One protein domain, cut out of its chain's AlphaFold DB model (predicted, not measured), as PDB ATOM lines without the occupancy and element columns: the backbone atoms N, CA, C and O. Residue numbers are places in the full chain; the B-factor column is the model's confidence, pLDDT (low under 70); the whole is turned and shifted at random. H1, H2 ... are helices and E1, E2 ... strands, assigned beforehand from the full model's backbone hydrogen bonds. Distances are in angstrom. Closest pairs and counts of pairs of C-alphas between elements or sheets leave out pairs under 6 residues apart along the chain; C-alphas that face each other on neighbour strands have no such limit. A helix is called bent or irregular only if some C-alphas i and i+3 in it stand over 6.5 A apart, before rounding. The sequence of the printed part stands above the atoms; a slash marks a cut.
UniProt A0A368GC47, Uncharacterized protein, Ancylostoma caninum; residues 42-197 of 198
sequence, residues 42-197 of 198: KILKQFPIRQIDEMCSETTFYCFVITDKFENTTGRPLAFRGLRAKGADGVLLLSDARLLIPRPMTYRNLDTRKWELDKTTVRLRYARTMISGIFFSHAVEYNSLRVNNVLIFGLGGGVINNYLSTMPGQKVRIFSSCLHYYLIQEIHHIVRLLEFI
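This is residues 42 to 197 of the 198 residues of an uncharacterized protein of Ancylostoma caninum (UniProt A0A368GC47). A strongly twisted sheet of four strands, E1 to E4, makes one side of the domain and a small pair of parallel strands, E5 and E6, the other, with helix H3 in the middle between them. H2 packs on H3 with its residues 127 to 131, while H4, near the end of the printed part, follows E6 after a short link; residues 181 to 188, of which 187 to 188 belong to H4, stick out. The 156 printed residues hold four named helices and six named strands, in the order H1 E1 E2 E3 E4 H2 E5 H3 E6 H4; the larger sheet has the order E1 E2 E3 E4, antiparallel throughout. The class is mixed, helices and strands; the whole is compact, with a radius of gyration of the C-alphas of 17.1 A, and spans 46 by 42 by 30 A.

E1 is residues 49 to 56, 19.6 A, and bends by 62 degrees at residue 52. E2 is residues 63 to 73, 30.4 A, and E3 is residues 76 to 87, 33.2 A. E4, residues 90 to 99, 24.7 A, bends by 62 degrees at residue 94. H1, residues 42 to 45, begins at C-alpha 42 (63.467, 59.022, -4.205). H2 is residues 125 to 136, 16.0 A. E5, residues 144 to 153, 23.7 A, bends by 62 degrees at residue 147. H3, residues 156 to 166, 17.0 A, is irregular: C-alphas 157 and 160 are 8.3 A apart. E6 is residues 170 to 177, 21.6 A. H4, residues 187 to 195, ends at C-alpha 195 (47.643, 39.512, -13.926).

E1 to E4 form a meander, each strand the antiparallel neighbour of the one before, in three hairpins. N 50 and O 68 are 2.8 A apart between E1 and E2, N 67 and O 82 2.9 A between E2 and E3, and N 81 and O 97 2.8 A between E3 and E4. H3 is on this sheet, two layers, at a height of 8.4 A; it only just lies over E4, with 3 of its C-alphas, along the strands at 25 degrees on the local plane. The closest C-alphas of E4 and H3 are those of Ser 95 and Gly 157, 5.1 A apart. E5, H3 and E6 form a strand-helix-strand unit, two parallel neighbour strands with a helix between, its crossover right-handed; N 150 and O 173 are 2.9 A apart. The closest C-alphas of H3 and E6 are those of Ser 165 and Val 172, 6.1 A. H2 touches H3 with residues 127 to 131 alone, closest at the C-alphas of Ala 127 and Ile 160, 6.2 A, at a steep tilt of 43 degrees, the same way. H1 only grazes the sheet of E1 to E4, with its residues 42 to 45. H4 and H3 are apart. O i to N i+4 pairs are within hydrogen-bond range in 7 of 8 for H2, 5 of 7 for H3 and 2 of 5 for H4, which has 3 of 6 O i to N i+3 pairs within range; H1 is too short for an i+4 pair.

The two C-alphas farthest apart are those of Tyr 107 and His 138, 47.8 A. The printed part has no cut. The link from E4 to H2, residues 100 to 124, is long; its residues 117 to 118 pair antiparallel with residues 98 to 99 of E4. Mean pLDDT of the printed part is 79.6; residues 73 to 74, 156 and 176 to 197 are under 70, and H4 has a mean of 39.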
ATOM      1  N   LYS A  42      63.357  57.610  -3.821       82.00
ATOM      2  CA  LYS A  42      63.467  59.022  -4.205       82.00
ATOM      3  C   LYS A  42      63.247  59.202  -5.707       82.00
ATOM      4  O   LYS A  42      62.531  60.121  -6.091       82.00
ATOM      5  N   ILE A  43      63.760  58.277  -6.523       82.25
ATOM      6  CA  ILE A  43      63.522  58.234  -7.978       82.25
ATOM      7  C   ILE A  43      62.022  58.128  -8.263       82.25
ATOM      8  O   ILE A  43      61.477  58.873  -9.072       82.25
ATOM      9  N   LEU A  44      61.330  57.236  -7.552       82.62
ATOM     10  CA  LEU A  44      59.889  57.050  -7.713       82.62
ATOM     11  C   LEU A  44      59.077  58.274  -7.267       82.62
ATOM     12  O   LEU A  44      58.088  58.620  -7.906       82.62
ATOM     13  N   LYS A  45      59.512  58.961  -6.207       81.38
ATOM     14  CA  LYS A  45      58.860  60.175  -5.692       81.38
ATOM     15  C   LYS A  45      59.057  61.412  -6.568       81.38
ATOM     16  O   LYS A  45      58.302  62.366  -6.410       81.38
ATOM     17  N   GLN A  46      60.048  61.424  -7.459       82.19
ATOM     18  CA  GLN A  46      60.310  62.564  -8.342       82.19
ATOM     19  C   GLN A  46      59.157  62.811  -9.329       82.19
ATOM     20  O   GLN A  46      58.934  63.945  -9.747       82.19
ATOM     21  N   PHE A  47      58.397  61.765  -9.663       78.69
ATOM     22  CA  PHE A  47      57.264  61.842 -10.576       78.69
ATOM     23  C   PHE A  47      55.952  61.799  -9.780       78.69
ATOM     24  O   PHE A  47      55.603  60.746  -9.245       78.69
ATOM     25  N   PRO A  48      55.198  62.913  -9.690       77.19
ATOM     26  CA  PRO A  48      54.006  62.971  -8.847       77.19
ATOM     27  C   PRO A  48      52.909  62.016  -9.329       77.19
ATOM     28  O   PRO A  48      52.203  61.433  -8.511       77.19
ATOM     29  N   ILE A  49      52.774  61.837 -10.646       85.19
ATOM     30  CA  ILE A  49      51.899  60.845 -11.272       85.19
ATOM     31  C   ILE A  49      52.683  60.206 -12.415       85.19
ATOM     32  O   ILE A  49      53.124  60.896 -13.331       85.19
ATOM     33  N   ARG A  50      52.846  58.887 -12.365       90.00
ATOM     34  CA  ARG A  50      53.537  58.102 -13.386       90.00
ATOM     35  C   ARG A  50      52.520  57.275 -14.153       90.00
ATOM     36  O   ARG A  50      51.857  56.431 -13.560       90.00
ATOM     37  N   GLN A  51      52.416  57.476 -15.461       90.75
ATOM     38  CA  GLN A  51      51.642  56.580 -16.316       90.75
ATOM     39  C   GLN A  51      52.386  55.250 -16.455       90.75
ATOM     40  O   GLN A  51      53.561  55.206 -16.817       90.75
ATOM     41  N   ILE A  52      51.701  54.174 -16.092       90.62
ATOM     42  CA  ILE A  52      52.223  52.813 -16.101       90.62
ATOM     43  C   ILE A  52      51.797  52.102 -17.365       90.62
ATOM     44  O   ILE A  52      52.614  51.402 -17.953       90.62
ATOM     45  N   ASP A  53      50.542  52.268 -17.759       89.44
ATOM     46  CA  ASP A  53      49.994  51.615 -18.934       89.44
ATOM     47  C   ASP A  53      48.804  52.402 -19.478       89.44
ATOM     48  O   ASP A  53      48.249  53.271 -18.795       89.44
ATOM     49  N   GLU A  54      48.416  52.094 -20.705       89.19
ATOM     50  CA  GLU A  54      47.227  52.631 -21.349       89.19
ATOM     51  C   GLU A  54      46.583  51.571 -22.229       89.19
ATOM     52  O   GLU A  54      47.255  50.847 -22.957       89.19
ATOM     53  N   MET A  55      45.262  51.497 -22.156       87.25
ATOM     54  CA  MET A  55      44.467  50.559 -22.922       87.25
ATOM     55  C   MET A  55      43.284  51.296 -23.527       87.25
ATOM     56  O   MET A  55      42.495  51.903 -22.805       87.25
ATOM     57  N   CYS A  56      43.145  51.211 -24.842       86.81
ATOM     58  CA  CYS A  56      42.027  51.790 -25.568       86.81
ATOM     59  C   CYS A  56      41.148  50.682 -26.136       86.81
ATOM     60  O   CYS A  56      41.646  49.674 -26.627       86.81
ATOM     61  N   SER A  57      39.836  50.869 -26.047       81.12
ATOM     62  CA  SER A  57      38.862  50.006 -26.705       81.12
ATOM     63  C   SER A  57      38.782  50.371 -28.184       81.12
ATOM     64  O   SER A  57      38.528  51.528 -28.516       81.12
ATOM     65  N   GLU A  58      38.945  49.389 -29.066       84.88
ATOM     66  CA  GLU A  58      38.801  49.593 -30.514       84.88
ATOM     67  C   GLU A  58      37.352  49.878 -30.928       84.88
ATOM     68  O   GLU A  58      37.104  50.539 -31.931       84.88
ATOM     69  N   THR A  59      36.383  49.399 -30.145       81.38
ATOM     70  CA  THR A  59      34.954  49.510 -30.461       81.38
ATOM     71  C   THR A  59      34.341  50.810 -29.968       81.38
ATOM     72  O   THR A  59      33.545  51.430 -30.668       81.38
ATOM     73  N   THR A  60      34.683  51.221 -28.749       80.25
ATOM     74  CA  THR A  60      34.086  52.404 -28.114       80.25
ATOM     75  C   THR A  60      34.986  53.633 -28.168       80.25
ATOM     76  O   THR A  60      34.549  54.719 -27.800       80.25
ATOM     77  N   PHE A  61      36.242  53.467 -28.597       83.06
ATOM     78  CA  PHE A  61      37.285  54.498 -28.600       83.06
ATOM     79  C   PHE A  61      37.571  55.117 -27.220       83.06
ATOM     80  O   PHE A  61      38.281  56.118 -27.117       83.06
ATOM     81  N   TYR A  62      37.067  54.514 -26.135       83.31
ATOM     82  CA  TYR A  62      37.421  54.915 -24.779       83.31
ATOM     83  C   TYR A  62      38.810  54.403 -24.417       83.31
ATOM     84  O   TYR A  62      39.103  53.211 -24.538       83.31
ATOM     85  N   CYS A  63      39.638  55.306 -23.900       87.69
ATOM     86  CA  CYS A  63      40.965  54.988 -23.396       87.69
ATOM     87  C   CYS A  63      41.000  55.045 -21.871       87.69
ATOM     88  O   CYS A  63      40.547  56.004 -21.241       87.69
ATOM     89  N   PHE A  64      41.603  54.024 -21.280       87.94
ATOM     90  CA  PHE A  64      41.862  53.908 -19.859       87.94
ATOM     91  C   PHE A  64      43.362  53.963 -19.606       87.94
ATOM     92  O   PHE A  64      44.148  53.334 -20.303       87.94
ATOM     93  N   VAL A  65      43.760  54.696 -18.576       91.00
ATOM     94  CA  VAL A  65      45.154  54.890 -18.191       91.00
ATOM     95  C   VAL A  65      45.362  54.343 -16.794       91.00
ATOM     96  O   VAL A  65      44.623  54.675 -15.863       91.00
ATOM     97  N   ILE A  66      46.404  53.537 -16.637       91.06
ATOM     98  CA  ILE A  66      46.876  53.068 -15.342       91.06
ATOM     99  C   ILE A  66      47.996  53.997 -14.903       91.06
ATOM    100  O   ILE A  66      48.950  54.250 -15.639       91.06
ATOM    101  N   THR A  67      47.887  54.518 -13.691       92.88
ATOM    102  CA  THR A  67      48.822  55.511 -13.159       92.88
ATOM    103  C   THR A  67      49.217  55.167 -11.738       92.88
ATOM    104  O   THR A  67      48.351  54.811 -10.949       92.88
ATOM    105  N   ASP A  68      50.484  55.346 -11.387       93.50
ATOM    106  CA  ASP A  68      50.952  55.246 -10.010       93.50
ATOM    107  C   ASP A  68      51.230  56.648  -9.450       93.50
ATOM    108  O   ASP A  68      51.781  57.517 -10.130       93.50
ATOM    109  N   LYS A  69      50.836  56.878  -8.199       91.38
ATOM    110  CA  LYS A  69      51.025  58.126  -7.457       91.38
ATOM    111  C   LYS A  69      51.689  57.827  -6.121       91.38
ATOM    112  O   LYS A  69      51.258  56.926  -5.401       91.38
ATOM    113  N   PHE A  70      52.682  58.635  -5.762       89.56
ATOM    114  CA  PHE A  70      53.326  58.580  -4.454       89.56
ATOM    115  C   PHE A  70      52.882  59.760  -3.594       89.56
ATOM    116  O   PHE A  70      52.942  60.915  -4.007       89.56
ATOM    117  N   GLU A  71      52.436  59.467  -2.380       86.81
ATOM    118  CA  GLU A  71      52.013  60.463  -1.402       86.81
ATOM    119  C   GLU A  71      52.870  60.323  -0.146       86.81
ATOM    120  O   GLU A  71      53.194  59.216   0.283       86.81
ATOM    121  N   ASN A  72      53.248  61.446   0.459       78.19
ATOM    122  CA  ASN A  72      53.982  61.449   1.719       78.19
ATOM    123  C   ASN A  72      53.058  61.952   2.825       78.19
ATOM    124  O   ASN A  72      53.044  63.134   3.155       78.19
ATOM    125  N   THR A  73      52.240  61.048   3.355       66.50
ATOM    126  CA  THR A  73      51.328  61.375   4.455       66.50
ATOM    127  C   THR A  73      51.999  60.894   5.736       66.50
ATOM    128  O   THR A  73      52.378  59.728   5.822       66.50
ATOM    129  N   THR A  74      52.185  61.763   6.734       62.19
ATOM    130  CA  THR A  74      52.773  61.422   8.056       62.19
ATOM    131  C   THR A  74      54.238  60.947   8.053       62.19
ATOM    132  O   THR A  74      54.657  60.200   8.932       62.19
ATOM    133  N   GLY A  75      55.036  61.349   7.058       70.00
ATOM    134  CA  GLY A  75      56.455  60.964   6.959       70.00
ATOM    135  C   GLY A  75      56.692  59.534   6.463       70.00
ATOM    136  O   GLY A  75      57.836  59.095   6.370       70.00
ATOM    137  N   ARG A  76      55.625  58.803   6.107       76.50
ATOM    138  CA  ARG A  76      55.715  57.486   5.473       76.50
ATOM    139  C   ARG A  76      55.304  57.586   4.004       76.50
ATOM    140  O   ARG A  76      54.228  58.110   3.708       76.50
ATOM    141  N   PRO A  77      56.116  57.052   3.076       83.88
ATOM    142  CA  PRO A  77      55.724  56.961   1.680       83.88
ATOM    143  C   PRO A  77      54.527  56.022   1.536       83.88
ATOM    144  O   PRO A  77      54.537  54.900   2.044       83.88
ATOM    145  N   LEU A  78      53.515  56.481   0.817       89.25
ATOM    146  CA  LEU A  78      52.385  55.689   0.363       89.25
ATOM    147  C   LEU A  78      52.388  55.683  -1.161       89.25
ATOM    148  O   LEU A  78      52.724  56.688  -1.786       89.25
ATOM    149  N   ALA A  79      52.026  54.548  -1.744       91.88
ATOM    150  CA  ALA A  79      51.931  54.368  -3.181       91.88
ATOM    151  C   ALA A  79      50.509  53.935  -3.531       91.88
ATOM    152  O   ALA A  79      49.919  53.109  -2.831       91.88
ATOM    153  N   PHE A  80      49.966  54.504  -4.598       92.44
ATOM    154  CA  PHE A  80      48.606  54.248  -5.052       92.44
ATOM    155  C   PHE A  80      48.583  54.047  -6.560       92.44
ATOM    156  O   PHE A  80      49.202  54.823  -7.284       92.44
ATOM    157  N   ARG A  81      47.849  53.036  -7.020       93.25
ATOM    158  CA  ARG A  81      47.571  52.750  -8.422       93.25
ATOM    159  C   ARG A  81      46.155  53.185  -8.760       93.25
ATOM    160  O   ARG A  81      45.187  52.597  -8.285       93.25
ATOM    161  N   GLY A  82      46.047  54.192  -9.613       91.88
ATOM    162  CA  GLY A  82      44.790  54.691 -10.138       91.88
ATOM    163  C   GLY A  82      44.479  54.139 -11.524       91.88
ATOM    164  O   GLY A  82      45.327  54.216 -12.414       91.88
ATOM    165  N   LEU A  83      43.246  53.670 -11.718       90.50
ATOM    166  CA  LEU A  83      42.642  53.463 -13.034       90.50
ATOM    167  C   LEU A  83      41.871  54.723 -13.406       90.50
ATOM    168  O   LEU A  83      40.999  55.173 -12.659       90.50
ATOM    169  N   ARG A  84      42.186  55.290 -14.561       89.12
ATOM    170  CA  ARG A  84      41.622  56.549 -15.029       89.12
ATOM    171  C   ARG A  84      41.008  56.380 -16.410       89.12
ATOM    172  O   ARG A  84      41.569  55.659 -17.218       89.12
ATOM    173  N   ALA A  85      39.896  57.044 -16.694       88.19
ATOM    174  CA  ALA A  85      39.355  57.151 -18.047       88.19
ATOM    175  C   ALA A  85      39.741  58.500 -18.654       88.19
ATOM    176  O   ALA A  85      39.596  59.534 -18.001       88.19
ATOM    177  N   LYS A  86      40.223  58.485 -19.897       89.00
ATOM    178  CA  LYS A  86      40.380  59.682 -20.723       89.00
ATOM    179  C   LYS A  86      39.026  60.022 -21.345       89.00
ATOM    180  O   LYS A  86      38.391  59.164 -21.951       89.00
ATOM    181  N   GLY A  87      38.604  61.269 -21.197       82.12
ATOM    182  CA  GLY A  87      37.422  61.830 -21.842       82.12
ATOM    183  C   GLY A  87      37.717  63.212 -22.419       82.12
ATOM    184  O   GLY A  87      38.805  63.757 -22.225       82.12
ATOM    185  N   ALA A  88      36.733  63.780 -23.118       77.00
ATOM    186  CA  ALA A  88      36.836  65.119 -23.703       77.00
ATOM    187  C   ALA A  88      37.121  66.200 -22.641       77.00
ATOM    188  O   ALA A  88      37.929  67.094 -22.874       77.00
ATOM    189  N   ASP A  89      36.539  66.049 -21.448       78.38
ATOM    190  CA  ASP A  89      36.673  66.988 -20.324       78.38
ATOM    191  C   ASP A  89      37.893  66.703 -19.424       78.38
ATOM    192  O   ASP A  89      38.031  67.266 -18.337       78.38
ATOM    193  N   GLY A  90      38.786  65.804 -19.850       81.56
ATOM    194  CA  GLY A  90      39.996  65.435 -19.121       81.56
ATOM    195  C   GLY A  90      39.980  64.006 -18.581       81.56
ATOM    196  O   GLY A  90      39.403  63.093 -19.170       81.56
ATOM    197  N   VAL A  91      40.698  63.783 -17.478       83.50
ATOM    198  CA  VAL A  91      41.000  62.437 -16.972       83.50
ATOM    199  C   VAL A  91      40.242  62.160 -15.672       83.50
ATOM    200  O   VAL A  91      40.567  62.718 -14.623       83.50
ATOM    201  N   LEU A  92      39.264  61.255 -15.724       87.50
ATOM    202  CA  LEU A  92      38.446  60.855 -14.577       87.50
ATOM    203  C   LEU A  92      39.094  59.690 -13.822       87.50
ATOM    204  O   LEU A  92      39.387  58.653 -14.409       87.50
ATOM    205  N   LEU A  93      39.274  59.822 -12.506       88.06
ATOM    206  CA  LEU A  93      39.704  58.716 -11.645       88.06
ATOM    207  C   LEU A  93      38.536  57.760 -11.386       88.06
ATOM    208  O   LEU A  93      37.587  58.120 -10.694       88.06
ATOM    209  N   LEU A  94      38.639  56.542 -11.912       87.56
ATOM    210  CA  LEU A  94      37.627  55.500 -11.753       87.56
ATOM    211  C   LEU A  94      37.897  54.602 -10.553       87.56
ATOM    212  O   LEU A  94      36.961  54.180  -9.894       87.56
ATOM    213  N   SER A  95      39.164  54.289 -10.286       89.31
ATOM    214  CA  SER A  95      39.564  53.418  -9.180       89.31
ATOM    215  C   SER A  95      40.938  53.788  -8.661       89.31
ATOM    216  O   SER A  95      41.716  54.400  -9.386       89.31
ATOM    217  N   ASP A  96      41.231  53.425  -7.418       91.31
ATOM    218  CA  ASP A  96      42.441  53.825  -6.714       91.31
ATOM    219  C   ASP A  96      42.772  52.825  -5.603       91.31
ATOM    220  O   ASP A  96      42.123  52.791  -4.552       91.31
ATOM    221  N   ALA A  97      43.762  51.983  -5.876       92.19
ATOM    222  CA  ALA A  97      44.192  50.894  -5.016       92.19
ATOM    223  C   ALA A  97      45.542  51.220  -4.378       92.19
ATOM    224  O   ALA A  97      46.429  51.779  -5.020       92.19
ATOM    225  N   ARG A  98      45.732  50.867  -3.109       92.62
ATOM    226  CA  ARG A  98      47.017  51.073  -2.439       92.62
ATOM    227  C   ARG A  98      48.000  49.974  -2.835       92.62
ATOM    228  O   ARG A  98      47.640  48.804  -2.853       92.62
ATOM    229  N   LEU A  99      49.240  50.355  -3.115       92.81
ATOM    230  CA  LEU A  99      50.344  49.432  -3.362       92.81
ATOM    231  C   LEU A  99      51.151  49.227  -2.077       92.81
ATOM    232  O   LEU A  99      51.429  50.178  -1.332       92.81
ATOM    233  N   LEU A 100      51.563  47.986  -1.839       92.19
ATOM    234  CA  LEU A 100      52.521  47.638  -0.804       92.19
ATOM    235  C   LEU A 100      53.925  47.950  -1.311       92.19
ATOM    236  O   LEU A 100      54.410  47.378  -2.282       92.19
ATOM    237  N   ILE A 101      54.580  48.888  -0.634       90.25
ATOM    238  CA  ILE A 101      55.952  49.260  -0.955       90.25
ATOM    239  C   ILE A 101      56.887  48.143  -0.460       90.25
ATOM    240  O   ILE A 101      56.918  47.911   0.756       90.25
ATOM    241  N   PRO A 102      57.669  47.488  -1.342       89.56
ATOM    242  CA  PRO A 102      58.560  46.403  -0.953       89.56
ATOM    243  C   PRO A 102      59.575  46.843   0.104       89.56
ATOM    244  O   PRO A 102      60.148  47.934   0.029       89.56
ATOM    245  N   ARG A 103      59.825  45.971   1.085       85.50
ATOM    246  CA  ARG A 103      60.843  46.167   2.122       85.50
ATOM    247  C   ARG A 103      61.744  44.927   2.175       85.50
ATOM    248  O   ARG A 103      61.222  43.857   2.471       85.50
ATOM    249  N   PRO A 104      63.062  45.043   1.919       85.50
ATOM    250  CA  PRO A 104      63.807  46.260   1.582       85.50
ATOM    251  C   PRO A 104      63.542  46.753   0.149       85.50
ATOM    252  O   PRO A 104      63.302  45.965  -0.769       85.50
ATOM    253  N   MET A 105      63.623  48.070  -0.063       82.00
ATOM    254  CA  MET A 105      63.557  48.639  -1.409       82.00
ATOM    255  C   MET A 105      64.942  48.627  -2.055       82.00
ATOM    256  O   MET A 105      65.917  49.090  -1.471       82.00
ATOM    257  N   THR A 106      65.025  48.109  -3.275       85.62
ATOM    258  CA  THR A 106      66.255  47.970  -4.057       85.62
ATOM    259  C   THR A 106      66.007  48.412  -5.499       85.62
ATOM    260  O   THR A 106      64.872  48.481  -5.961       85.62
ATOM    261  N   TYR A 107      67.065  48.661  -6.267       85.00
ATOM    262  CA  TYR A 107      66.911  48.980  -7.693       85.00
ATOM    263  C   TYR A 107      66.269  47.843  -8.507       85.00
ATOM    264  O   TYR A 107      65.644  48.097  -9.531       85.00
ATOM    265  N   ARG A 108      66.365  46.591  -8.035       85.81
ATOM    266  CA  ARG A 108      65.777  45.419  -8.705       85.81
ATOM    267  C   ARG A 108      64.256  45.344  -8.563       85.81
ATOM    268  O   ARG A 108      63.605  44.777  -9.433       85.81
ATOM    269  N   ASN A 109      63.691  45.910  -7.494       87.31
ATOM    270  CA  ASN A 109      62.246  45.919  -7.235       87.31
ATOM    271  C   ASN A 109      61.606  47.301  -7.454       87.31
ATOM    272  O   ASN A 109      60.539  47.581  -6.917       87.31
ATOM    273  N   LEU A 110      62.233  48.151  -8.277       87.88
ATOM    274  CA  LEU A 110      61.733  49.484  -8.634       87.88
ATOM    275  C   LEU A 110      60.506  49.443  -9.565       87.88
ATOM    276  O   LEU A 110      59.765  50.422  -9.672       87.88
ATOM    277  N   ASP A 111      60.309  48.331 -10.276       89.25
ATOM    278  CA  ASP A 111      59.164  48.156 -11.164       89.25
ATOM    279  C   ASP A 111      57.873  47.999 -10.353       89.25
ATOM    280  O   ASP A 111      57.558  46.924  -9.840       89.25
ATOM    281  N   THR A 112      57.126  49.097 -10.251       90.31
ATOM    282  CA  THR A 112      55.889  49.186  -9.475       90.31
ATOM    283  C   THR A 112      54.786  48.290 -10.021       90.31
ATOM    284  O   THR A 112      53.878  47.925  -9.278       90.31
ATOM    285  N   ARG A 113      54.851  47.882 -11.297       88.62
ATOM    286  CA  ARG A 113      53.885  46.960 -11.918       88.62
ATOM    287  C   ARG A 113      53.786  45.644 -11.152       88.62
ATOM    288  O   ARG A 113      52.693  45.120 -11.010       88.62
ATOM    289  N   LYS A 114      54.917  45.188 -10.607       90.75
ATOM    290  CA  LYS A 114      55.073  43.927  -9.873       90.75
ATOM    291  C   LYS A 114      54.781  44.046  -8.377       90.75
ATOM    292  O   LYS A 114      55.036  43.106  -7.632       90.75
ATOM    293  N   TRP A 115      54.367  45.220  -7.909       91.81
ATOM    294  CA  TRP A 115      54.099  45.428  -6.493       91.81
ATOM    295  C   TRP A 115      52.725  44.887  -6.130       91.81
ATOM    296  O   TRP A 115      51.753  45.097  -6.853       91.81
ATOM    297  N   GLU A 116      52.654  44.240  -4.974       92.12
ATOM    298  CA  GLU A 116      51.410  43.707  -4.441       92.12
ATOM    299  C   GLU A 116      50.447  44.832  -4.041       92.12
ATOM    300  O   GLU A 116      50.850  45.911  -3.593       92.12
ATOM    301  N   LEU A 117      49.149  44.566  -4.172       91.38
ATOM    302  CA  LEU A 117      48.096  45.479  -3.740       91.38
ATOM    303  C   LEU A 117      47.757  45.260  -2.260       91.38
ATOM    304  O   LEU A 117      47.546  44.134  -1.811       91.38
ATOM    305  N   ASP A 118      47.617  46.351  -1.512       91.75
ATOM    306  CA  ASP A 118      47.039  46.335  -0.171       91.75
ATOM    307  C   ASP A 118      45.514  46.228  -0.281       91.75
ATOM    308  O   ASP A 118      44.791  47.222  -0.416       91.75
ATOM    309  N   LYS A 119      45.031  44.987  -0.206       91.50
ATOM    310  CA  LYS A 119      43.612  44.634  -0.330       91.50
ATOM    311  C   LYS A 119      42.762  45.125   0.847       91.50
ATOM    312  O   LYS A 119      41.545  45.162   0.734       91.50
ATOM    313  N   THR A 120      43.375  45.559   1.951       90.50
ATOM    314  CA  THR A 120      42.661  45.950   3.179       90.50
ATOM    315  C   THR A 120      42.197  47.404   3.179       90.50
ATOM    316  O   THR A 120      41.467  47.830   4.076       90.50
ATOM    317  N   THR A 121      42.604  48.191   2.181       89.00
ATOM    318  CA  THR A 121      42.342  49.631   2.158       89.00
ATOM    319  C   THR A 121      41.446  50.048   1.007       89.00
ATOM    320  O   THR A 121      41.624  49.651  -0.140       89.00
ATOM    321  N   VAL A 122      40.491  50.924   1.320       91.88
ATOM    322  CA  VAL A 122      39.585  51.531   0.344       91.88
ATOM    323  C   VAL A 122      39.601  53.033   0.568       91.88
ATOM    324  O   VAL A 122      39.217  53.500   1.643       91.88
ATOM    325  N   ARG A 123      40.066  53.816  -0.412       89.38
ATOM    326  CA  ARG A 123      40.165  55.284  -0.292       89.38
ATOM    327  C   ARG A 123      38.958  56.016  -0.871       89.38
ATOM    328  O   ARG A 123      38.521  57.023  -0.316       89.38
ATOM    329  N   LEU A 124      38.419  55.503  -1.971       90.50
ATOM    330  CA  LEU A 124      37.365  56.163  -2.734       90.50
ATOM    331  C   LEU A 124      36.036  56.138  -1.980       90.50
ATOM    332  O   LEU A 124      35.597  55.094  -1.498       90.50
ATOM    333  N   ARG A 125      35.384  57.305  -1.894       91.94
ATOM    334  CA  ARG A 125      34.122  57.468  -1.155       91.94
ATOM    335  C   ARG A 125      33.018  56.582  -1.724       91.94
ATOM    336  O   ARG A 125      32.388  55.872  -0.953       91.94
ATOM    337  N   TYR A 126      32.852  56.558  -3.051       90.12
ATOM    338  CA  TYR A 126      31.834  55.718  -3.690       90.12
ATOM    339  C   TYR A 126      32.043  54.232  -3.352       90.12
ATOM    340  O   TYR A 126      31.085  53.543  -3.014       90.12
ATOM    341  N   ALA A 127      33.294  53.752  -3.360       91.19
ATOM    342  CA  ALA A 127      33.609  52.355  -3.075       91.19
ATOM    343  C   ALA A 127      33.257  51.992  -1.628       91.19
ATOM    344  O   ALA A 127      32.648  50.953  -1.387       91.19
ATOM    345  N   ARG A 128      33.561  52.879  -0.669       93.31
ATOM    346  CA  ARG A 128      33.146  52.710   0.733       93.31
ATOM    347  C   ARG A 128      31.628  52.649   0.862       93.31
ATOM    348  O   ARG A 128      31.124  51.752   1.520       93.31
ATOM    349  N   THR A 129      30.906  53.556   0.206       92.50
ATOM    350  CA  THR A 129      29.439  53.576   0.239       92.50
ATOM    351  C   THR A 129      28.840  52.299  -0.351       92.50
ATOM    352  O   THR A 129      27.938  51.729   0.253       92.50
ATOM    353  N   MET A 130      29.361  51.805  -1.480       90.62
ATOM    354  CA  MET A 130      28.908  50.546  -2.085       90.62
ATOM    355  C   MET A 130      29.161  49.344  -1.169       90.62
ATOM    356  O   MET A 130      28.264  48.527  -0.973       90.62
ATOM    357  N   ILE A 131      30.353  49.262  -0.566       90.38
ATOM    358  CA  ILE A 131      30.692  48.215   0.408       90.38
ATOM    359  C   ILE A 131      29.761  48.293   1.621       90.38
ATOM    360  O   ILE A 131      29.218  47.282   2.037       90.38
ATOM    361  N   SER A 132      29.524  49.474   2.188       91.50
ATOM    362  CA  SER A 132      28.609  49.612   3.326       91.50
ATOM    363  C   SER A 132      27.160  49.271   2.957       91.50
ATOM    364  O   SER A 132      26.450  48.681   3.767       91.50
ATOM    365  N   GLY A 133      26.727  49.596   1.737       90.88
ATOM    366  CA  GLY A 133      25.361  49.362   1.265       90.88
ATOM    367  C   GLY A 133      24.955  47.887   1.251       90.88
ATOM    368  O   GLY A 133      23.821  47.567   1.612       90.88
ATOM    369  N   ILE A 134      25.871  46.975   0.910       89.19
ATOM    370  CA  ILE A 134      25.565  45.532   0.901       89.19
ATOM    371  C   ILE A 134      25.311  44.971   2.309       89.19
ATOM    372  O   ILE A 134      24.487  44.075   2.469       89.19
ATOM    373  N   PHE A 135      25.958  45.525   3.338       88.50
ATOM    374  CA  PHE A 135      25.724  45.128   4.729       88.50
ATOM    375  C   PHE A 135      24.499  45.828   5.311       88.50
ATOM    376  O   PHE A 135      23.695  45.207   5.996       88.50
ATOM    377  N   PHE A 136      24.318  47.116   5.008       89.62
ATOM    378  CA  PHE A 136      23.188  47.898   5.511       89.62
ATOM    379  C   PHE A 136      21.840  47.363   5.009       89.62
ATOM    380  O   PHE A 136      20.866  47.293   5.755       89.62
ATOM    381  N   SER A 137      21.800  46.918   3.753       89.81
ATOM    382  CA  SER A 137      20.630  46.252   3.169       89.81
ATOM    383  C   SER A 137      20.379  44.841   3.711       89.81
ATOM    384  O   SER A 137      19.410  44.213   3.297       89.81
ATOM    385  N   HIS A 138      21.233  44.330   4.607       86.19
ATOM    386  CA  HIS A 138      21.233  42.939   5.072       86.19
ATOM    387  C   HIS A 138      21.370  41.898   3.942       86.19
ATOM    388  O   HIS A 138      21.108  40.719   4.155       86.19
ATOM    389  N   ALA A 139      21.821  42.300   2.745       85.12
ATOM    390  CA  ALA A 139      22.107  41.368   1.653       85.12
ATOM    391  C   ALA A 139      23.308  40.463   1.976       85.12
ATOM    392  O   ALA A 139      23.386  39.327   1.510       85.12
ATOM    393  N   VAL A 140      24.241  40.972   2.786       87.25
ATOM    394  CA  VAL A 140      25.361  40.224   3.355       87.25
ATOM    395  C   VAL A 140      25.363  40.441   4.865       87.25
ATOM    396  O   VAL A 140      25.366  41.575   5.338       87.25
ATOM    397  N   GLU A 141      25.373  39.351   5.629       84.31
ATOM    398  CA  GLU A 141      25.503  39.412   7.086       84.31
ATOM    399  C   GLU A 141      26.913  39.851   7.493       84.31
ATOM    400  O   GLU A 141      27.915  39.310   7.018       84.31
ATOM    401  N   TYR A 142      26.989  40.802   8.424       80.25
ATOM    402  CA  TYR A 142      28.247  41.174   9.058       80.25
ATOM    403  C   TYR A 142      28.661  40.088  10.060       80.25
ATOM    404  O   TYR A 142      27.886  39.743  10.948       80.25
ATOM    405  N   ASN A 143      29.893  39.586   9.945       83.06
ATOM    406  CA  ASN A 143      30.465  38.558  10.824       83.06
ATOM    407  C   ASN A 143      29.682  37.224  10.833       83.06
ATOM    408  O   ASN A 143      29.124  36.814  11.851       83.06
ATOM    409  N   SER A 144      29.646  36.543   9.686       80.75
ATOM    410  CA  SER A 144      28.942  35.269   9.501       80.75
ATOM    411  C   SER A 144      29.867  34.210   8.904       80.75
ATOM    412  O   SER A 144      30.656  34.469   7.993       80.75
ATOM    413  N   LEU A 145      29.744  32.974   9.395       79.44
ATOM    414  CA  LEU A 145      30.455  31.816   8.839       79.44
ATOM    415  C   LEU A 145      29.827  31.318   7.527       79.44
ATOM    416  O   LEU A 145      30.416  30.467   6.851       79.44
ATOM    417  N   ARG A 146      28.638  31.825   7.175       83.81
ATOM    418  CA  ARG A 146      27.932  31.481   5.939       83.81
ATOM    419  C   ARG A 146      28.658  32.066   4.732       83.81
ATOM    420  O   ARG A 146      29.174  33.181   4.771       83.81
ATOM    421  N   VAL A 147      28.699  31.284   3.656       82.88
ATOM    422  CA  VAL A 147      29.295  31.726   2.395       82.88
ATOM    423  C   VAL A 147      28.281  32.585   1.651       82.88
ATOM    424  O   VAL A 147      27.257  32.073   1.203       82.88
ATOM    425  N   ASN A 148      28.588  33.869   1.493       84.38
ATOM    426  CA  ASN A 148      27.770  34.803   0.728       84.38
ATOM    427  C   ASN A 148      28.339  34.939  -0.690       84.38
ATOM    428  O   ASN A 148      29.535  35.182  -0.870       84.38
ATOM    429  N   ASN A 149      27.489  34.768  -1.702       86.81
ATOM    430  CA  ASN A 149      27.874  34.929  -3.102       86.81
ATOM    431  C   ASN A 149      27.523  36.346  -3.554       86.81
ATOM    432  O   ASN A 149      26.349  36.707  -3.586       86.81
ATOM    433  N   VAL A 150      28.531  37.138  -3.910       84.56
ATOM    434  CA  VAL A 150      28.351  38.529  -4.339       84.56
ATOM    435  C   VAL A 150      28.725  38.644  -5.811       84.56
ATOM    436  O   VAL A 150      29.855  38.348  -6.204       84.56
ATOM    437  N   LEU A 151      27.760  39.075  -6.626       85.69
ATOM    438  CA  LEU A 151      27.967  39.397  -8.034       85.69
ATOM    439  C   LEU A 151      28.239  40.893  -8.168       85.69
ATOM    440  O   LEU A 151      27.420  41.718  -7.771       85.69
ATOM    441  N   ILE A 152      29.388  41.231  -8.744       83.50
ATOM    442  CA  ILE A 152      29.776  42.612  -9.022       83.50
ATOM    443  C   ILE A 152      29.845  42.787 -10.538       83.50
ATOM    444  O   ILE A 152      30.605  42.099 -11.227       83.50
ATOM    445  N   PHE A 153      29.041  43.715 -11.054       80.88
ATOM    446  CA  PHE A 153      29.091  44.139 -12.449       80.88
ATOM    447  C   PHE A 153      30.090  45.285 -12.606       80.88
ATOM    448  O   PHE A 153      29.925  46.349 -12.012       80.88
ATOM    449  N   GLY A 154      31.116  45.056 -13.425       71.94
ATOM    450  CA  GLY A 154      32.235  45.975 -13.601       71.94
ATOM    451  C   GLY A 154      33.312  45.779 -12.532       71.94
ATOM    452  O   GLY A 154      33.033  45.696 -11.341       71.94
ATOM    453  N   LEU A 155      34.576  45.702 -12.959       73.31
ATOM    454  CA  LEU A 155      35.685  45.445 -12.037       73.31
ATOM    455  C   LEU A 155      36.106  46.708 -11.274       73.31
ATOM    456  O   LEU A 155      36.618  46.599 -10.167       73.31
ATOM    457  N   GLY A 156      35.911  47.905 -11.849       67.56
ATOM    458  CA  GLY A 156      36.197  49.183 -11.183       67.56
ATOM    459  C   GLY A 156      37.583  49.222 -10.527       67.56
ATOM    460  O   GLY A 156      37.698  49.632  -9.375       67.56
ATOM    461  N   GLY A 157      38.612  48.696 -11.209       75.19
ATOM    462  CA  GLY A 157      39.991  48.557 -10.707       75.19
ATOM    463  C   GLY A 157      40.200  47.562  -9.554       75.19
ATOM    464  O   GLY A 157      41.242  47.583  -8.912       75.19
ATOM    465  N   GLY A 158      39.217  46.712  -9.259       82.56
ATOM    466  CA  GLY A 158      39.321  45.583  -8.332       82.56
ATOM    467  C   GLY A 158      39.266  45.941  -6.846       82.56
ATOM    468  O   GLY A 158      39.278  45.038  -6.020       82.56
ATOM    469  N   VAL A 159      39.172  47.223  -6.471       90.00
ATOM    470  CA  VAL A 159      39.282  47.671  -5.064       90.00
ATOM    471  C   VAL A 159      38.185  47.089  -4.171       90.00
ATOM    472  O   VAL A 159      38.480  46.592  -3.086       90.00
ATOM    473  N   ILE A 160      36.928  47.114  -4.626       89.75
ATOM    474  CA  ILE A 160      35.800  46.556  -3.864       89.75
ATOM    475  C   ILE A 160      35.974  45.041  -3.708       89.75
ATOM    476  O   ILE A 160      35.840  44.512  -2.607       89.75
ATOM    477  N   ASN A 161      36.337  44.355  -4.792       88.62
ATOM    478  CA  ASN A 161      36.533  42.909  -4.810       88.62
ATOM    479  C   ASN A 161      37.666  42.489  -3.866       88.62
ATOM    480  O   ASN A 161      37.504  41.594  -3.036       88.62
ATOM    481  N   ASN A 162      38.798  43.184  -3.955       88.25
ATOM    482  CA  ASN A 162      39.968  42.952  -3.121       88.25
ATOM    483  C   ASN A 162      39.630  43.136  -1.640       88.25
ATOM    484  O   ASN A 162      39.940  42.260  -0.832       88.25
ATOM    485  N   TYR A 163      38.909  44.204  -1.299       90.81
ATOM    486  CA  TYR A 163      38.484  44.448   0.074       90.81
ATOM    487  C   TYR A 163      37.546  43.365   0.604       90.81
ATOM    488  O   TYR A 163      37.824  42.753   1.634       90.81
ATOM    489  N   LEU A 164      36.469  43.058  -0.120       89.50
ATOM    490  CA  LEU A 164      35.488  42.068   0.332       89.50
ATOM    491  C   LEU A 164      36.090  40.664   0.477       89.50
ATOM    492  O   LEU A 164      35.688  39.934   1.382       89.50
ATOM    493  N   SER A 165      37.067  40.305  -0.365       87.56
ATOM    494  CA  SER A 165      37.743  38.999  -0.306       87.56
ATOM    495  C   SER A 165      38.696  38.838   0.881       87.56
ATOM    496  O   SER A 165      39.003  37.711   1.259       87.56
ATOM    497  N   THR A 166      39.166  39.942   1.468       88.94
ATOM    498  CA  THR A 166      40.136  39.936   2.580       88.94
ATOM    499  C   THR A 166      39.548  40.409   3.905       88.94
ATOM    500  O   THR A 166      40.223  40.385   4.933       88.94
ATOM    501  N   MET A 167      38.284  40.825   3.900       87.06
ATOM    502  CA  MET A 167      37.602  41.307   5.088       87.06
ATOM    503  C   MET A 167      37.420  40.171   6.114       87.06
ATOM    504  O   MET A 167      36.925  39.093   5.769       87.06
ATOM    505  N   PRO A 168      37.816  40.390   7.380       84.88
ATOM    506  CA  PRO A 168      37.769  39.360   8.410       84.88
ATOM    507  C   PRO A 168      36.331  39.040   8.836       84.88
ATOM    508  O   PRO A 168      35.441  39.886   8.768       84.88
ATOM    509  N   GLY A 169      36.117  37.815   9.323       81.00
ATOM    510  CA  GLY A 169      34.829  37.386   9.884       81.00
ATOM    511  C   GLY A 169      33.758  37.034   8.847       81.00
ATOM    512  O   GLY A 169      32.624  36.764   9.219       81.00
ATOM    513  N   GLN A 170      34.092  37.003   7.556       79.12
ATOM    514  CA  GLN A 170      33.146  36.641   6.504       79.12
ATOM    515  C   GLN A 170      33.778  35.744   5.443       79.12
ATOM    516  O   GLN A 170      34.968  35.838   5.148       79.12
ATOM    517  N   LYS A 171      32.959  34.884   4.835       79.94
ATOM    518  CA  LYS A 171      33.339  34.118   3.646       79.94
ATOM    519  C   LYS A 171      32.544  34.632   2.458       79.94
ATOM    520  O   LYS A 171      31.378  34.287   2.294       79.94
ATOM    521  N   VAL A 172      33.172  35.454   1.625       79.88
ATOM    522  CA  VAL A 172      32.536  35.995   0.420       79.88
ATOM    523  C   VAL A 172      33.142  35.342  -0.812       79.88
ATOM    524  O   VAL A 172      34.358  35.359  -0.999       79.88
ATOM    525  N   ARG A 173      32.291  34.779  -1.673       78.81
ATOM    526  CA  ARG A 173      32.686  34.363  -3.018       78.81
ATOM    527  C   ARG A 173      32.265  35.450  -3.992       78.81
ATOM    528  O   ARG A 173      31.083  35.759  -4.116       78.81
ATOM    529  N   ILE A 174      33.250  36.030  -4.662       77.12
ATOM    530  CA  ILE A 174      33.044  37.171  -5.545       77.12
ATOM    531  C   ILE A 174      33.081  36.679  -6.981       77.12
ATOM    532  O   ILE A 174      34.066  36.084  -7.412       77.12
ATOM    533  N   PHE A 175      32.016  36.967  -7.716       72.94
ATOM    534  CA  PHE A 175      31.987  36.823  -9.161       72.94
ATOM    535  C   PHE A 175      32.021  38.219  -9.765       72.94
ATOM    536  O   PHE A 175      31.125  39.027  -9.530       72.94
ATOM    537  N   SER A 176      33.077  38.523 -10.516       61.59
ATOM    538  CA  SER A 176      33.152  39.756 -11.291       61.59
ATOM    539  C   SER A 176      32.921  39.454 -12.754       61.59
ATOM    540  O   SER A 176      33.664  38.673 -13.345       61.59
ATOM    541  N   SER A 177      31.938  40.122 -13.346       60.28
ATOM    542  CA  SER A 177      31.846  40.216 -14.799       60.28
ATOM    543  C   SER A 177      32.349  41.591 -15.220       60.28
ATOM    544  O   SER A 177      31.880  42.625 -14.737       60.28
ATOM    545  N   CYS A 178      33.359  41.616 -16.088       55.94
ATOM    546  CA  CYS A 178      33.764  42.851 -16.737       55.94
ATOM    547  C   CYS A 178      32.722  43.134 -17.818       55.94
ATOM    548  O   CYS A 178      32.767  42.554 -18.900       55.94
ATOM    549  N   LEU A 179      31.722  43.949 -17.491       42.19
ATOM    550  CA  LEU A 179      30.658  44.279 -18.427       42.19
ATOM    551  C   LEU A 179      31.153  45.377 -19.383       42.19
ATOM    552  O   LEU A 179      30.868  46.556 -19.207       42.19
ATOM    553  N   HIS A 180      31.923  44.974 -20.392       41.69
ATOM    554  CA  HIS A 180      31.716  45.515 -21.731       41.69
ATOM    555  C   HIS A 180      30.662  44.604 -22.365       41.69
ATOM    556  O   HIS A 180      30.898  43.416 -22.580       41.69
ATOM    557  N   TYR A 181      29.451  45.130 -22.534       38.78
ATOM    558  CA  TYR A 181      28.348  44.411 -23.162       38.78
ATOM    559  C   TYR A 181      28.768  43.955 -24.573       38.78
ATOM    560  O   TYR A 181      29.210  44.773 -25.368       38.78
ATOM    561  N   TYR A 182      28.589  42.658 -24.856       33.50
ATOM    562  CA  TYR A 182      28.714  42.005 -26.168       33.50
ATOM    563  C   TYR A 182      30.061  42.146 -26.902       33.50
ATOM    564  O   TYR A 182      30.183  42.922 -27.836       33.50
ATOM    565  N   LEU A 183      31.036  41.293 -26.584       32.09
ATOM    566  CA  LEU A 183      31.526  40.290 -27.543       32.09
ATOM    567  C   LEU A 183      32.563  39.392 -26.862       32.09
ATOM    568  O   LEU A 183      33.601  39.830 -26.371       32.09
ATOM    569  N   ILE A 184      32.272  38.100 -26.886       38.34
ATOM    570  CA  ILE A 184      33.238  37.023 -26.719       38.34
ATOM    571  C   ILE A 184      34.178  37.098 -27.933       38.34
ATOM    572  O   ILE A 184      33.851  36.523 -28.964       38.34
ATOM    573  N   GLN A 185      35.296  37.836 -27.858       30.48
ATOM    574  CA  GLN A 185      36.388  37.639 -28.829       30.48
ATOM    575  C   GLN A 185      37.799  38.115 -28.454       30.48
ATOM    576  O   GLN A 185      38.719  37.820 -29.205       30.48
ATOM    577  N   GLU A 186      38.041  38.726 -27.290       37.03
ATOM    578  CA  GLU A 186      39.414  39.079 -26.886       37.03
ATOM    579  C   GLU A 186      39.793  38.541 -25.503       37.03
ATOM    580  O   GLU A 186      39.885  39.254 -24.505       37.03
ATOM    581  N   ILE A 187      40.056  37.236 -25.447       38.19
ATOM    582  CA  ILE A 187      40.550  36.559 -24.239       38.19
ATOM    583  C   ILE A 187      42.053  36.835 -23.996       38.19
ATOM    584  O   ILE A 187      42.533  36.635 -22.884       38.19
ATOM    585  N   HIS A 188      42.804  37.393 -24.955       36.97
ATOM    586  CA  HIS A 188      44.247  37.631 -24.779       36.97
ATOM    587  C   HIS A 188      44.619  38.943 -24.060       36.97
ATOM    588  O   HIS A 188      45.622  38.968 -23.346       36.97
ATOM    589  N   HIS A 189      43.819  40.012 -24.160       41.59
ATOM    590  CA  HIS A 189      44.108  41.280 -23.467       41.59
ATOM    591  C   HIS A 189      43.548  41.341 -22.033       41.59
ATOM    592  O   HIS A 189      44.116  42.016 -21.173       41.59
ATOM    593  N   ILE A 190      42.498  40.570 -21.728       40.28
ATOM    594  CA  ILE A 190      41.866  40.526 -20.396       40.28
ATOM    595  C   ILE A 190      42.737  39.790 -19.363       40.28
ATOM    596  O   ILE A 190      42.763  40.185 -18.195       40.28
ATOM    597  N   VAL A 191      43.515  38.785 -19.784       37.22
ATOM    598  CA  VAL A 191      44.480  38.095 -18.905       37.22
ATOM    599  C   VAL A 191      45.530  39.075 -18.370       37.22
ATOM    600  O   VAL A 191      45.842  39.028 -17.186       37.22
ATOM    601  N   ARG A 192      45.970  40.057 -19.171       37.72
ATOM    602  CA  ARG A 192      46.925  41.087 -18.723       37.72
ATOM    603  C   ARG A 192      46.383  41.981 -17.611       37.72
ATOM    604  O   ARG A 192      47.134  42.366 -16.726       37.72
ATOM    605  N   LEU A 193      45.095  42.319 -17.643       41.03
ATOM    606  CA  LEU A 193      44.460  43.139 -16.605       41.03
ATOM    607  C   LEU A 193      44.249  42.354 -15.309       41.03
ATOM    608  O   LEU A 193      44.392  42.917 -14.228       41.03
ATOM    609  N   LEU A 194      43.946  41.058 -15.411       39.66
ATOM    610  CA  LEU A 194      43.834  40.175 -14.251       39.66
ATOM    611  C   LEU A 194      45.204  39.879 -13.625       39.66
ATOM    612  O   LEU A 194      45.308  39.955 -12.408       39.66
ATOM    613  N   GLU A 195      46.257  39.661 -14.417       40.12
ATOM    614  CA  GLU A 195      47.643  39.512 -13.926       40.12
ATOM    615  C   GLU A 195      48.217  40.797 -13.307       40.12
ATOM    616  O   GLU A 195      49.164  40.746 -12.532       40.12
ATOM    617  N   PHE A 196      47.653  41.964 -13.624       43.56
ATOM    618  CA  PHE A 196      48.038  43.238 -13.006       43.56
ATOM    619  C   PHE A 196      47.300  43.545 -11.694       43.56
ATOM    620  O   PHE A 196      47.691  44.467 -10.969       43.56
ATOM    621  N   ILE A 197      46.196  42.838 -11.435       43.84
ATOM    622  CA  ILE A 197      45.291  43.053 -10.298       43.84
ATOM    623  C   ILE A 197      45.408  41.915  -9.263       43.84
ATOM    624  O   ILE A 197      45.070  42.138  -8.095       43.84
TER     625      ILE A 197